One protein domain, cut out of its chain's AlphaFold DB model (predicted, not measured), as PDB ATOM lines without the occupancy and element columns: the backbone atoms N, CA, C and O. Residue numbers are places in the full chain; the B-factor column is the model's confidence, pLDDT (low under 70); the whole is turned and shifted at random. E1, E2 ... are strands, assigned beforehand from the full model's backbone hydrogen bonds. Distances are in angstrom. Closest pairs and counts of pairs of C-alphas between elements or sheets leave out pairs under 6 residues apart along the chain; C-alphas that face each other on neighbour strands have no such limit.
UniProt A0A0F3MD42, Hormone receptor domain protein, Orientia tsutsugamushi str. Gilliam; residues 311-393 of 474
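AT A GLANCE: This is residues 311 to 393 of the 474 residues of the protein "Hormone receptor domain protein" of Orientia tsutsugamushi str. Gilliam (UniProt A0A0F3MD42). With little regular structure, the domain is a rough T: hairpins E4-E5 and E6-E7 stretch end to end as the crossbar, and the small sheet E1-E2-E3 makes the stem with residues 337 to 343 and 389 to 393. The 83 printed residues hold seven antiparallel-paired strands, E1 to E7, with 31 residues, and no named helix: all strand. It is compact, radius of gyration of the C-alphas 13.5 A, spanning 44 by 29 by 17 A.

HOW THE PARTS SIT: E1, residues 314 to 316, E2, 321 to 323, and E3, 334 to 336, form a meander, each strand the antiparallel neighbour of the one before. Within hydrogen-bond range are N 316 and O 321, 2.8 A, and N 322 and O 335, 2.8 A. Residues 331 to 332 pair antiparallel with residues 350 to 351 of E4, residues 350 to 354. E4 and E5, residues 361 to 363, form a hairpin; N 353 and O 362 are 2.9 A apart. E5 runs on into E6, residues 366 to 372, at 43 degrees. E6 and E7, residues 379 to 385, form a hairpin; N 367 and O 384 are 2.8 A apart.

IN THESE COORDINATES: E1 begins at C-alpha 314 (10.958, 32.033, -6.428); E7, 19.4 A long, ends at C-alpha 385 (4.762, 28.113, 6.460). E6 measures 18.9 A, E4 12.9 A.

THE WHOLE: The farthest C-alphas, Gly 358 and Ile 375, are 44.3 A apart. The printed part has no cut. The link E3 to E4 is long, 13 residues. Residues 355 to 360 have pLDDT under 70.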
ATOM      1  N   CYS A 311      15.372  23.551  -8.396       83.00
ATOM      2  CA  CYS A 311      14.236  24.411  -8.154       83.00
ATOM      3  C   CYS A 311      14.571  25.816  -8.641       83.00
ATOM      4  O   CYS A 311      15.639  26.356  -8.338       83.00
ATOM      5  N   ASN A 312      13.645  26.410  -9.387       77.50
ATOM      6  CA  ASN A 312      13.795  27.781  -9.844       77.50
ATOM      7  C   ASN A 312      13.774  28.745  -8.652       77.50
ATOM      8  O   ASN A 312      13.099  28.506  -7.647       77.50
ATOM      9  N   ARG A 313      14.478  29.870  -8.808       81.25
ATOM     10  CA  ARG A 313      14.338  31.028  -7.922       81.25
ATOM     11  C   ARG A 313      12.861  31.427  -7.862       81.25
ATOM     12  O   ARG A 313      12.234  31.607  -8.904       81.25
ATOM     13  N   LEU A 314      12.334  31.600  -6.655       83.00
ATOM     14  CA  LEU A 314      10.958  32.033  -6.428       83.00
ATOM     15  C   LEU A 314      10.976  33.430  -5.811       83.00
ATOM     16  O   LEU A 314      11.548  33.626  -4.744       83.00
ATOM     17  N   VAL A 315      10.358  34.396  -6.485       83.19
ATOM     18  CA  VAL A 315      10.198  35.760  -5.969       83.19
ATOM     19  C   VAL A 315       8.782  35.892  -5.421       83.19
ATOM     20  O   VAL A 315       7.825  35.919  -6.190       83.19
ATOM     21  N   ASP A 316       8.656  35.942  -4.099       79.69
ATOM     22  CA  ASP A 316       7.403  36.223  -3.407       79.69
ATOM     23  C   ASP A 316       7.297  37.734  -3.188       79.69
ATOM     24  O   ASP A 316       7.796  38.294  -2.208       79.69
ATOM     25  N   THR A 317       6.680  38.411  -4.154       72.75
ATOM     26  CA  THR A 317       6.503  39.866  -4.123       72.75
ATOM     27  C   THR A 317       5.580  40.323  -2.999       72.75
ATOM     28  O   THR A 317       5.733  41.451  -2.540       72.75
ATOM     29  N   LYS A 318       4.668  39.466  -2.517       77.31
ATOM     30  CA  LYS A 318       3.747  39.800  -1.422       77.31
ATOM     31  C   LYS A 318       4.491  39.933  -0.096       77.31
ATOM     32  O   LYS A 318       4.222  40.853   0.665       77.31
ATOM     33  N   ASN A 319       5.443  39.037   0.151       80.62
ATOM     34  CA  ASN A 319       6.229  39.010   1.385       80.62
ATOM     35  C   ASN A 319       7.588  39.723   1.264       80.62
ATOM     36  O   ASN A 319       8.333  39.818   2.241       80.62
ATOM     37  N   GLY A 320       7.927  40.210   0.065       85.56
ATOM     38  CA  GLY A 320       9.200  40.871  -0.225       85.56
ATOM     39  C   GLY A 320      10.409  39.931  -0.156       85.56
ATOM     40  O   GLY A 320      11.532  40.408   0.021       85.56
ATOM     41  N   VAL A 321      10.196  38.617  -0.291       91.94
ATOM     42  CA  VAL A 321      11.220  37.573  -0.126       91.94
ATOM     43  C   VAL A 321      11.569  36.928  -1.466       91.94
ATOM     44  O   VAL A 321      10.711  36.606  -2.285       91.94
ATOM     45  N   ILE A 322      12.855  36.682  -1.681       91.38
ATOM     46  CA  ILE A 322      13.400  35.912  -2.793       91.38
ATOM     47  C   ILE A 322      13.956  34.611  -2.235       91.38
ATOM     48  O   ILE A 322      14.939  34.624  -1.509       91.38
ATOM     49  N   TRP A 323      13.397  33.480  -2.639       92.25
ATOM     50  CA  TRP A 323      14.008  32.177  -2.410       92.25
ATOM     51  C   TRP A 323      14.993  31.874  -3.533       92.25
ATOM     52  O   TRP A 323      14.613  31.866  -4.710       92.25
ATOM     53  N   SER A 324      16.260  31.638  -3.184       89.44
ATOM     54  CA  SER A 324      17.304  31.320  -4.160       89.44
ATOM     55  C   SER A 324      16.969  30.057  -4.956       89.44
ATOM     56  O   SER A 324      16.271  29.162  -4.471       89.44
ATOM     57  N   ALA A 325      17.503  29.948  -6.172       87.69
ATOM     58  CA  ALA A 325      17.537  28.654  -6.844       87.69
ATOM     59  C   ALA A 325      18.356  27.662  -5.997       87.69
ATOM     60  O   ALA A 325      19.281  28.070  -5.291       87.69
ATOM     61  N   ALA A 326      17.999  26.383  -6.050       86.00
ATOM     62  CA  ALA A 326      18.681  25.324  -5.305       86.00
ATOM     63  C   ALA A 326      18.647  24.023  -6.104       86.00
ATOM     64  O   ALA A 326      17.652  23.754  -6.785       86.00
ATOM     65  N   GLU A 327      19.707  23.219  -6.031       85.25
ATOM     66  CA  GLU A 327      19.682  21.883  -6.624       85.25
ATOM     67  C   GLU A 327      18.769  20.946  -5.830       85.25
ATOM     68  O   GLU A 327      18.386  21.206  -4.687       85.25
ATOM     69  N   VAL A 328      18.358  19.848  -6.450       79.94
ATOM     70  CA  VAL A 328      17.472  18.870  -5.812       79.94
ATOM     71  C   VAL A 328      18.142  18.287  -4.573       79.94
ATOM     72  O   VAL A 328      19.279  17.838  -4.635       79.94
ATOM     73  N   ARG A 329      17.403  18.257  -3.455       77.56
ATOM     74  CA  ARG A 329      17.872  17.922  -2.093       77.56
ATOM     75  C   ARG A 329      18.734  18.987  -1.413       77.56
ATOM     76  O   ARG A 329      18.946  18.854  -0.208       77.56
ATOM     77  N   GLU A 330      19.138  20.045  -2.108       87.88
ATOM     78  CA  GLU A 330      19.778  21.199  -1.484       87.88
ATOM     79  C   GLU A 330      18.759  22.166  -0.868       87.88
ATOM     80  O   GLU A 330      17.537  22.065  -1.047       87.88
ATOM     81  N   LEU A 331      19.296  23.109  -0.094       90.38
ATOM     82  CA  LEU A 331      18.548  24.110   0.650       90.38
ATOM     83  C   LEU A 331      18.588  25.455  -0.079       90.38
ATOM     84  O   LEU A 331      19.644  26.063  -0.232       90.38
ATOM     85  N   SER A 332      17.415  25.948  -0.456       91.81
ATOM     86  CA  SER A 332      17.203  27.333  -0.861       91.81
ATOM     87  C   SER A 332      17.181  28.235   0.365       91.81
ATOM     88  O   SER A 332      16.503  27.932   1.356       91.81
ATOM     89  N   ARG A 333      17.911  29.350   0.294       92.19
ATOM     90  CA  ARG A 333      17.946  30.368   1.345       92.19
ATOM     91  C   ARG A 333      17.199  31.614   0.865       92.19
ATOM     92  O   ARG A 333      17.377  32.011  -0.291       92.19
ATOM     93  N   PRO A 334      16.346  32.209   1.709       93.94
ATOM     94  CA  PRO A 334      15.648  33.423   1.368       93.94
ATOM     95  C   PRO A 334      16.593  34.624   1.473       93.94
ATOM     96  O   PRO A 334      17.534  34.627   2.263       93.94
ATOM     97  N   THR A 335      16.312  35.660   0.701       93.00
ATOM     98  CA  THR A 335      16.862  37.010   0.845       93.00
ATOM     99  C   THR A 335      15.745  38.025   0.642       93.00
ATOM    100  O   THR A 335      14.686  37.692   0.110       93.00
ATOM    101  N   CYS A 336      15.949  39.266   1.065       92.06
ATOM    102  CA  CYS A 336      14.982  40.322   0.797       92.06
ATOM    103  C   CYS A 336      15.125  40.872  -0.620       92.06
ATOM    104  O   CYS A 336      16.234  41.021  -1.130       92.06
ATOM    105  N   VAL A 337      13.988  41.189  -1.252       89.31
ATOM    106  CA  VAL A 337      13.956  41.914  -2.533       89.31
ATOM    107  C   VAL A 337      14.655  43.264  -2.382       89.31
ATOM    108  O   VAL A 337      15.475  43.627  -3.221       89.31
ATOM    109  N   ASN A 338      14.361  43.977  -1.292       88.62
ATOM    110  CA  ASN A 338      15.081  45.181  -0.905       88.62
ATOM    111  C   ASN A 338      16.291  44.806  -0.037       88.62
ATOM    112  O   ASN A 338      16.126  44.207   1.024       88.62
ATOM    113  N   GLN A 339      17.492  45.191  -0.464       87.62
ATOM    114  CA  GLN A 339      18.739  44.892   0.248       87.62
ATOM    115  C   GLN A 339      18.841  45.584   1.615       87.62
ATOM    116  O   GLN A 339      19.552  45.098   2.489       87.62
ATOM    117  N   ASN A 340      18.106  46.681   1.819       89.69
ATOM    118  CA  ASN A 340      18.071  47.395   3.098       89.69
ATOM    119  C   ASN A 340      17.142  46.728   4.128       89.69
ATOM    120  O   ASN A 340      17.155  47.099   5.300       89.69
ATOM    121  N   HIS A 341      16.321  45.762   3.705       90.25
ATOM    122  CA  HIS A 341      15.404  45.043   4.586       90.25
ATOM    123  C   HIS A 341      16.068  43.800   5.182       90.25
ATOM    124  O   HIS A 341      16.999  43.224   4.617       90.25
ATOM    125  N   LYS A 342      15.553  43.354   6.328       90.25
ATOM    126  CA  LYS A 342      15.978  42.130   7.011       90.25
ATOM    127  C   LYS A 342      14.890  41.067   6.952       90.25
ATOM    128  O   LYS A 342      13.702  41.377   6.891       90.25
ATOM    129  N   LEU A 343      15.305  39.804   6.982       89.75
ATOM    130  CA  LEU A 343      14.393  38.670   7.091       89.75
ATOM    131  C   LEU A 343      13.861  38.569   8.519       89.75
ATOM    132  O   LEU A 343      14.640  38.586   9.469       89.75
ATOM    133  N   SER A 344      12.553  38.370   8.654       86.62
ATOM    134  CA  SER A 344      11.893  37.995   9.917       86.62
ATOM    135  C   SER A 344      12.497  36.737  10.555       86.62
ATOM    136  O   SER A 344      12.580  36.639  11.776       86.62
ATOM    137  N   HIS A 345      12.966  35.796   9.729       88.44
ATOM    138  CA  HIS A 345      13.600  34.551  10.153       88.44
ATOM    139  C   HIS A 345      14.937  34.344   9.426       88.44
ATOM    140  O   HIS A 345      14.985  33.792   8.328       88.44
ATOM    141  N   LEU A 346      16.036  34.777  10.050       84.88
ATOM    142  CA  LEU A 346      17.385  34.770   9.458       84.88
ATOM    143  C   LEU A 346      17.887  33.376   9.043       84.88
ATOM    144  O   LEU A 346      18.615  33.252   8.062       84.88
ATOM    145  N   THR A 347      17.505  32.328   9.776       89.00
ATOM    146  CA  THR A 347      17.944  30.940   9.533       89.00
ATOM    147  C   THR A 347      16.985  30.148   8.644       89.00
ATOM    148  O   THR A 347      17.182  28.945   8.447       89.00
ATOM    149  N   ALA A 348      15.942  30.793   8.108       90.81
ATOM    150  CA  ALA A 348      14.947  30.128   7.282       90.81
ATOM    151  C   ALA A 348      15.584  29.488   6.040       90.81
ATOM    152  O   ALA A 348      16.419  30.081   5.359       90.81
ATOM    153  N   ARG A 349      15.176  28.258   5.725       93.19
ATOM    154  CA  ARG A 349      15.643  27.499   4.556       93.19
ATOM    155  C   ARG A 349      14.550  26.572   4.039       93.19
ATOM    156  O   ARG A 349      13.786  26.021   4.824       93.19
ATOM    157  N   ARG A 350      14.476  26.368   2.723       91.94
ATOM    158  CA  ARG A 350      13.510  25.457   2.080       91.94
ATOM    159  C   ARG A 350      14.235  24.384   1.298       91.94
ATOM    160  O   ARG A 350      15.183  24.686   0.580       91.94
ATOM    161  N   LYS A 351      13.773  23.142   1.387       89.81
ATOM    162  CA  LYS A 351      14.347  22.058   0.593       89.81
ATOM    163  C   LYS A 351      13.779  22.076  -0.821       89.81
ATOM    164  O   LYS A 351      12.578  22.277  -1.014       89.81
ATOM    165  N   CYS A 352      14.633  21.842  -1.808       87.56
ATOM    166  CA  CYS A 352      14.192  21.555  -3.166       87.56
ATOM    167  C   CYS A 352      13.819  20.072  -3.302       87.56
ATOM    168  O   CYS A 352      14.659  19.192  -3.093       87.56
ATOM    169  N   VAL A 353      12.564  19.786  -3.658       83.62
ATOM    170  CA  VAL A 353      12.009  18.426  -3.754       83.62
ATOM    171  C   VAL A 353      11.388  18.154  -5.122       83.62
ATOM    172  O   VAL A 353      10.986  19.070  -5.835       83.62
ATOM    173  N   LEU A 354      11.312  16.878  -5.499       73.69
ATOM    174  CA  LEU A 354      10.555  16.422  -6.666       73.69
ATOM    175  C   LEU A 354       9.061  16.413  -6.308       73.69
ATOM    176  O   LEU A 354       8.678  15.795  -5.316       73.69
ATOM    177  N   ASP A 355       8.214  17.083  -7.090       63.91
ATOM    178  CA  ASP A 355       6.769  16.964  -6.908       63.91
ATOM    179  C   ASP A 355       6.294  15.580  -7.376       63.91
ATOM    180  O   ASP A 355       6.439  15.219  -8.550       63.91
ATOM    181  N   ASN A 356       5.692  14.821  -6.457       55.66
ATOM    182  CA  ASN A 356       5.246  13.439  -6.664       55.66
ATOM    183  C   ASN A 356       4.198  13.281  -7.785       55.66
ATOM    184  O   ASN A 356       3.893  12.158  -8.172       55.66
ATOM    185  N   LYS A 357       3.632  14.378  -8.309       54.84
ATOM    186  CA  LYS A 357       2.569  14.358  -9.329       54.84
ATOM    187  C   LYS A 357       3.015  14.699 -10.756       54.84
ATOM    188  O   LYS A 357       2.194  14.593 -11.661       54.84
ATOM    189  N   GLY A 358       4.266  15.104 -10.991       50.50
ATOM    190  CA  GLY A 358       4.638  15.592 -12.330       50.50
ATOM    191  C   GLY A 358       6.122  15.719 -12.651       50.50
ATOM    192  O   GLY A 358       6.451  16.278 -13.691       50.50
ATOM    193  N   GLY A 359       7.028  15.247 -11.789       58.31
ATOM    194  CA  GLY A 359       8.466  15.253 -12.090       58.31
ATOM    195  C   GLY A 359       9.110  16.646 -12.138       58.31
ATOM    196  O   GLY A 359      10.228  16.787 -12.622       58.31
ATOM    197  N   ILE A 360       8.414  17.673 -11.644       64.19
ATOM    198  CA  ILE A 360       8.904  19.054 -11.582       64.19
ATOM    199  C   ILE A 360       9.499  19.291 -10.202       64.19
ATOM    200  O   ILE A 360       8.890  18.958  -9.182       64.19
ATOM    201  N   HIS A 361      10.676  19.900 -10.162       75.00
ATOM    202  CA  HIS A 361      11.315  20.269  -8.909       75.00
ATOM    203  C   HIS A 361      10.726  21.566  -8.360       75.00
ATOM    204  O   HIS A 361      10.673  22.583  -9.054       75.00
ATOM    205  N   ARG A 362      10.289  21.535  -7.100       78.50
ATOM    206  CA  ARG A 362       9.727  22.689  -6.392       78.50
ATOM    207  C   ARG A 362      10.295  22.810  -4.985       78.50
ATOM    208  O   ARG A 362      10.673  21.819  -4.366       78.50
ATOM    209  N   LEU A 363      10.326  24.032  -4.472       83.62
ATOM    210  CA  LEU A 363      10.648  24.270  -3.069       83.62
ATOM    211  C   LEU A 363       9.485  23.792  -2.186       83.62
ATOM    212  O   LEU A 363       8.324  24.068  -2.497       83.62
ATOM    213  N   GLU A 364       9.785  23.101  -1.085       85.81
ATOM    214  CA  GLU A 364       8.787  22.648  -0.099       85.81
ATOM    215  C   GLU A 364       7.925  23.801   0.414       85.81
ATOM    216  O   GLU A 364       8.406  24.920   0.525       85.81
ATOM    217  N   LEU A 365       6.653  23.561   0.735       85.69
ATOM    218  CA  LEU A 365       5.748  24.621   1.207       85.69
ATOM    219  C   LEU A 365       6.157  25.194   2.571       85.69
ATOM    220  O   LEU A 365       5.923  26.371   2.832       85.69
ATOM    221  N   ASN A 366       6.800  24.379   3.404       89.75
ATOM    222  CA  ASN A 366       7.262  24.782   4.722       89.75
ATOM    223  C   ASN A 366       8.727  25.227   4.671       89.75
ATOM    224  O   ASN A 366       9.548  24.638   3.963       89.75
ATOM    225  N   ALA A 367       9.051  26.256   5.446       89.94
ATOM    226  CA  ALA A 367      10.414  26.653   5.744       89.94
ATOM    227  C   ALA A 367      10.885  25.966   7.033       89.94
ATOM    228  O   ALA A 367      10.151  25.866   8.014       89.94
ATOM    229  N   ILE A 368      12.133  25.515   7.017       92.88
ATOM    230  CA  ILE A 368      12.860  25.004   8.173       92.88
ATOM    231  C   ILE A 368      13.556  26.195   8.821       92.88
ATOM    232  O   ILE A 368      14.250  26.942   8.133       92.88
ATOM    233  N   ILE A 369      13.406  26.357  10.127       90.88
ATOM    234  CA  ILE A 369      14.067  27.397  10.909       90.88
ATOM    235  C   ILE A 369      14.856  26.723  12.015       90.88
ATOM    236  O   ILE A 369      14.342  25.859  12.721       90.88
ATOM    237  N   ASP A 370      16.107  27.133  12.149       86.25
ATOM    238  CA  ASP A 370      16.929  26.803  13.302       86.25
ATOM    239  C   ASP A 370      16.799  27.940  14.320       86.25
ATOM    240  O   ASP A 370      17.153  29.084  14.021       86.25
ATOM    241  N   THR A 371      16.204  27.643  15.474       81.25
ATOM    242  CA  THR A 371      16.018  28.604  16.565       81.25
ATOM    243  C   THR A 371      16.728  28.113  17.809       81.25
ATOM    244  O   THR A 371      16.571  26.951  18.179       81.25
ATOM    245  N   GLU A 372      17.439  28.999  18.493       80.56
ATOM    246  CA  GLU A 372      17.959  28.719  19.826       80.56
ATOM    247  C   GLU A 372      16.822  28.829  20.850       80.56
ATOM    248  O   GLU A 372      16.026  29.772  20.831       80.56
ATOM    249  N   ASP A 373      16.703  27.833  21.720       75.44
ATOM    250  CA  ASP A 373      15.785  27.885  22.847       75.44
ATOM    251  C   ASP A 373      16.329  28.869  23.899       75.44
ATOM    252  O   ASP A 373      17.429  28.654  24.409       75.44
ATOM    253  N   PRO A 374      15.593  29.934  24.258       74.81
ATOM    254  CA  PRO A 374      16.130  30.995  25.111       74.81
ATOM    255  C   PRO A 374      16.443  30.529  26.540       74.81
ATOM    256  O   PRO A 374      17.226  31.174  27.232       74.81
ATOM    257  N   ILE A 375      15.843  29.421  26.990       75.62
ATOM    258  CA  ILE A 375      16.020  28.888  28.345       75.62
ATOM    259  C   ILE A 375      17.183  27.895  28.365       75.62
ATOM    260  O   ILE A 375      18.058  27.965  29.222       75.62
ATOM    261  N   THR A 376      17.194  26.962  27.414       82.50
ATOM    262  CA  THR A 376      18.154  25.844  27.391       82.50
ATOM    263  C   THR A 376      19.375  26.100  26.509       82.50
ATOM    264  O   THR A 376      20.276  25.262  26.480       82.50
ATOM    265  N   ARG A 377      19.401  27.211  25.757       81.25
ATOM    266  CA  ARG A 377      20.406  27.551  24.726       81.25
ATOM    267  C   ARG A 377      20.652  26.450  23.690       81.25
ATOM    268  O   ARG A 377      21.677  26.400  23.019       81.25
ATOM    269  N   SER A 378      19.705  25.523  23.575       84.88
ATOM    270  CA  SER A 378      19.792  24.387  22.668       84.88
ATOM    271  C   SER A 378      19.137  24.735  21.341       84.88
ATOM    272  O   SER A 378      18.071  25.350  21.302       84.88
ATOM    273  N   HIS A 379      19.746  24.297  20.243       84.62
ATOM    274  CA  HIS A 379      19.174  24.459  18.913       84.62
ATOM    275  C   HIS A 379      17.934  23.576  18.741       84.62
ATOM    276  O   HIS A 379      17.957  22.370  18.997       84.62
ATOM    277  N   ARG A 380      16.838  24.181  18.284       84.88
ATOM    278  CA  ARG A 380      15.576  23.515  17.964       84.88
ATOM    279  C   ARG A 380      15.191  23.817  16.526       84.88
ATOM    280  O   ARG A 380      15.051  24.977  16.135       84.88
ATOM    281  N   ILE A 381      14.955  22.754  15.761       88.31
ATOM    282  CA  ILE A 381      14.435  22.851  14.400       88.31
ATOM    283  C   ILE A 381      12.916  23.014  14.461       88.31
ATOM    284  O   ILE A 381      12.213  22.170  15.016       88.31
ATOM    285  N   LYS A 382      12.415  24.088  13.855       89.12
ATOM    286  CA  LYS A 382      10.986  24.361  13.684       89.12
ATOM    287  C   LYS A 382      10.630  24.390  12.204       89.12
ATOM    288  O   LYS A 382      11.438  24.784  11.367       89.12
ATOM    289  N   TYR A 383       9.399  24.005  11.901       90.56
ATOM    290  CA  TYR A 383       8.825  24.105  10.565       90.56
ATOM    291  C   TYR A 383       7.697  25.128  10.611       90.56
ATOM    292  O   TYR A 383       6.792  24.997  11.434       90.56
ATOM    293  N   ILE A 384       7.760  26.141   9.752       89.38
ATOM    294  CA  ILE A 384       6.698  27.144   9.595       89.38
ATOM    295  C   ILE A 384       6.267  27.219   8.135       89.38
ATOM    296  O   ILE A 384       6.983  26.731   7.256       89.38
ATOM    297  N   SER A 385       5.129  27.850   7.849       90.75
ATOM    298  CA  SER A 385       4.762  28.113   6.460       90.75
ATOM    299  C   SER A 385       5.783  29.059   5.825       90.75
ATOM    300  O   SER A 385       6.172  30.064   6.420       90.75
ATOM    301  N   ALA A 386       6.217  28.781   4.592       87.12
ATOM    302  CA  ALA A 386       7.130  29.680   3.884       87.12
ATOM    303  C   ALA A 386       6.521  31.072   3.632       87.12
ATOM    304  O   ALA A 386       7.274  32.020   3.429       87.12
ATOM    305  N   SER A 387       5.187  31.192   3.659       87.50
ATOM    306  CA  SER A 387       4.470  32.472   3.570       87.50
ATOM    307  C   SER A 387       4.680  33.384   4.773       87.50
ATOM    308  O   SER A 387       4.417  34.576   4.668       87.50
ATOM    309  N   ASP A 388       5.114  32.830   5.904       88.31
ATOM    310  CA  ASP A 388       5.273  33.572   7.155       88.31
ATOM    311  C   ASP A 388       6.684  34.171   7.261       88.31
ATOM    312  O   ASP A 388       6.948  35.038   8.094       88.31
ATOM    313  N   VAL A 389       7.596  33.748   6.378       88.94
ATOM    314  CA  VAL A 389       8.899  34.384   6.200       88.94
ATOM    315  C   VAL A 389       8.697  35.646   5.371       88.94
ATOM    316  O   VAL A 389       8.473  35.590   4.164       88.94
ATOM    317  N   THR A 390       8.799  36.789   6.033       90.00
ATOM    318  CA  THR A 390       8.658  38.126   5.444       90.00
ATOM    319  C   THR A 390       9.938  38.946   5.572       90.00
ATOM    320  O   THR A 390      10.824  38.623   6.374       90.00
ATOM    321  N   CYS A 391      10.025  40.023   4.792       90.56
ATOM    322  CA  CYS A 391      11.061  41.044   4.910       90.56
ATOM    323  C   CYS A 391      10.526  42.328   5.534       90.56
ATOM    324  O   CYS A 391       9.441  42.781   5.182       90.56
ATOM    325  N   TYR A 392      11.319  42.944   6.408       87.75
ATOM    326  CA  TYR A 392      10.957  44.170   7.117       87.75
ATOM    327  C   TYR A 392      12.072  45.218   7.046       87.75
ATOM    328  O   TYR A 392      13.256  44.879   6.975       87.75
ATOM    329  N   ASP A 393      11.701  46.498   7.086       89.94
ATOM    330  CA  ASP A 393      12.655  47.599   7.244       89.94
ATOM    331  C   ASP A 393      13.111  47.654   8.717       89.94
ATOM    332  O   ASP A 393      12.273  47.802   9.607       89.94
TER     333      ASP A 393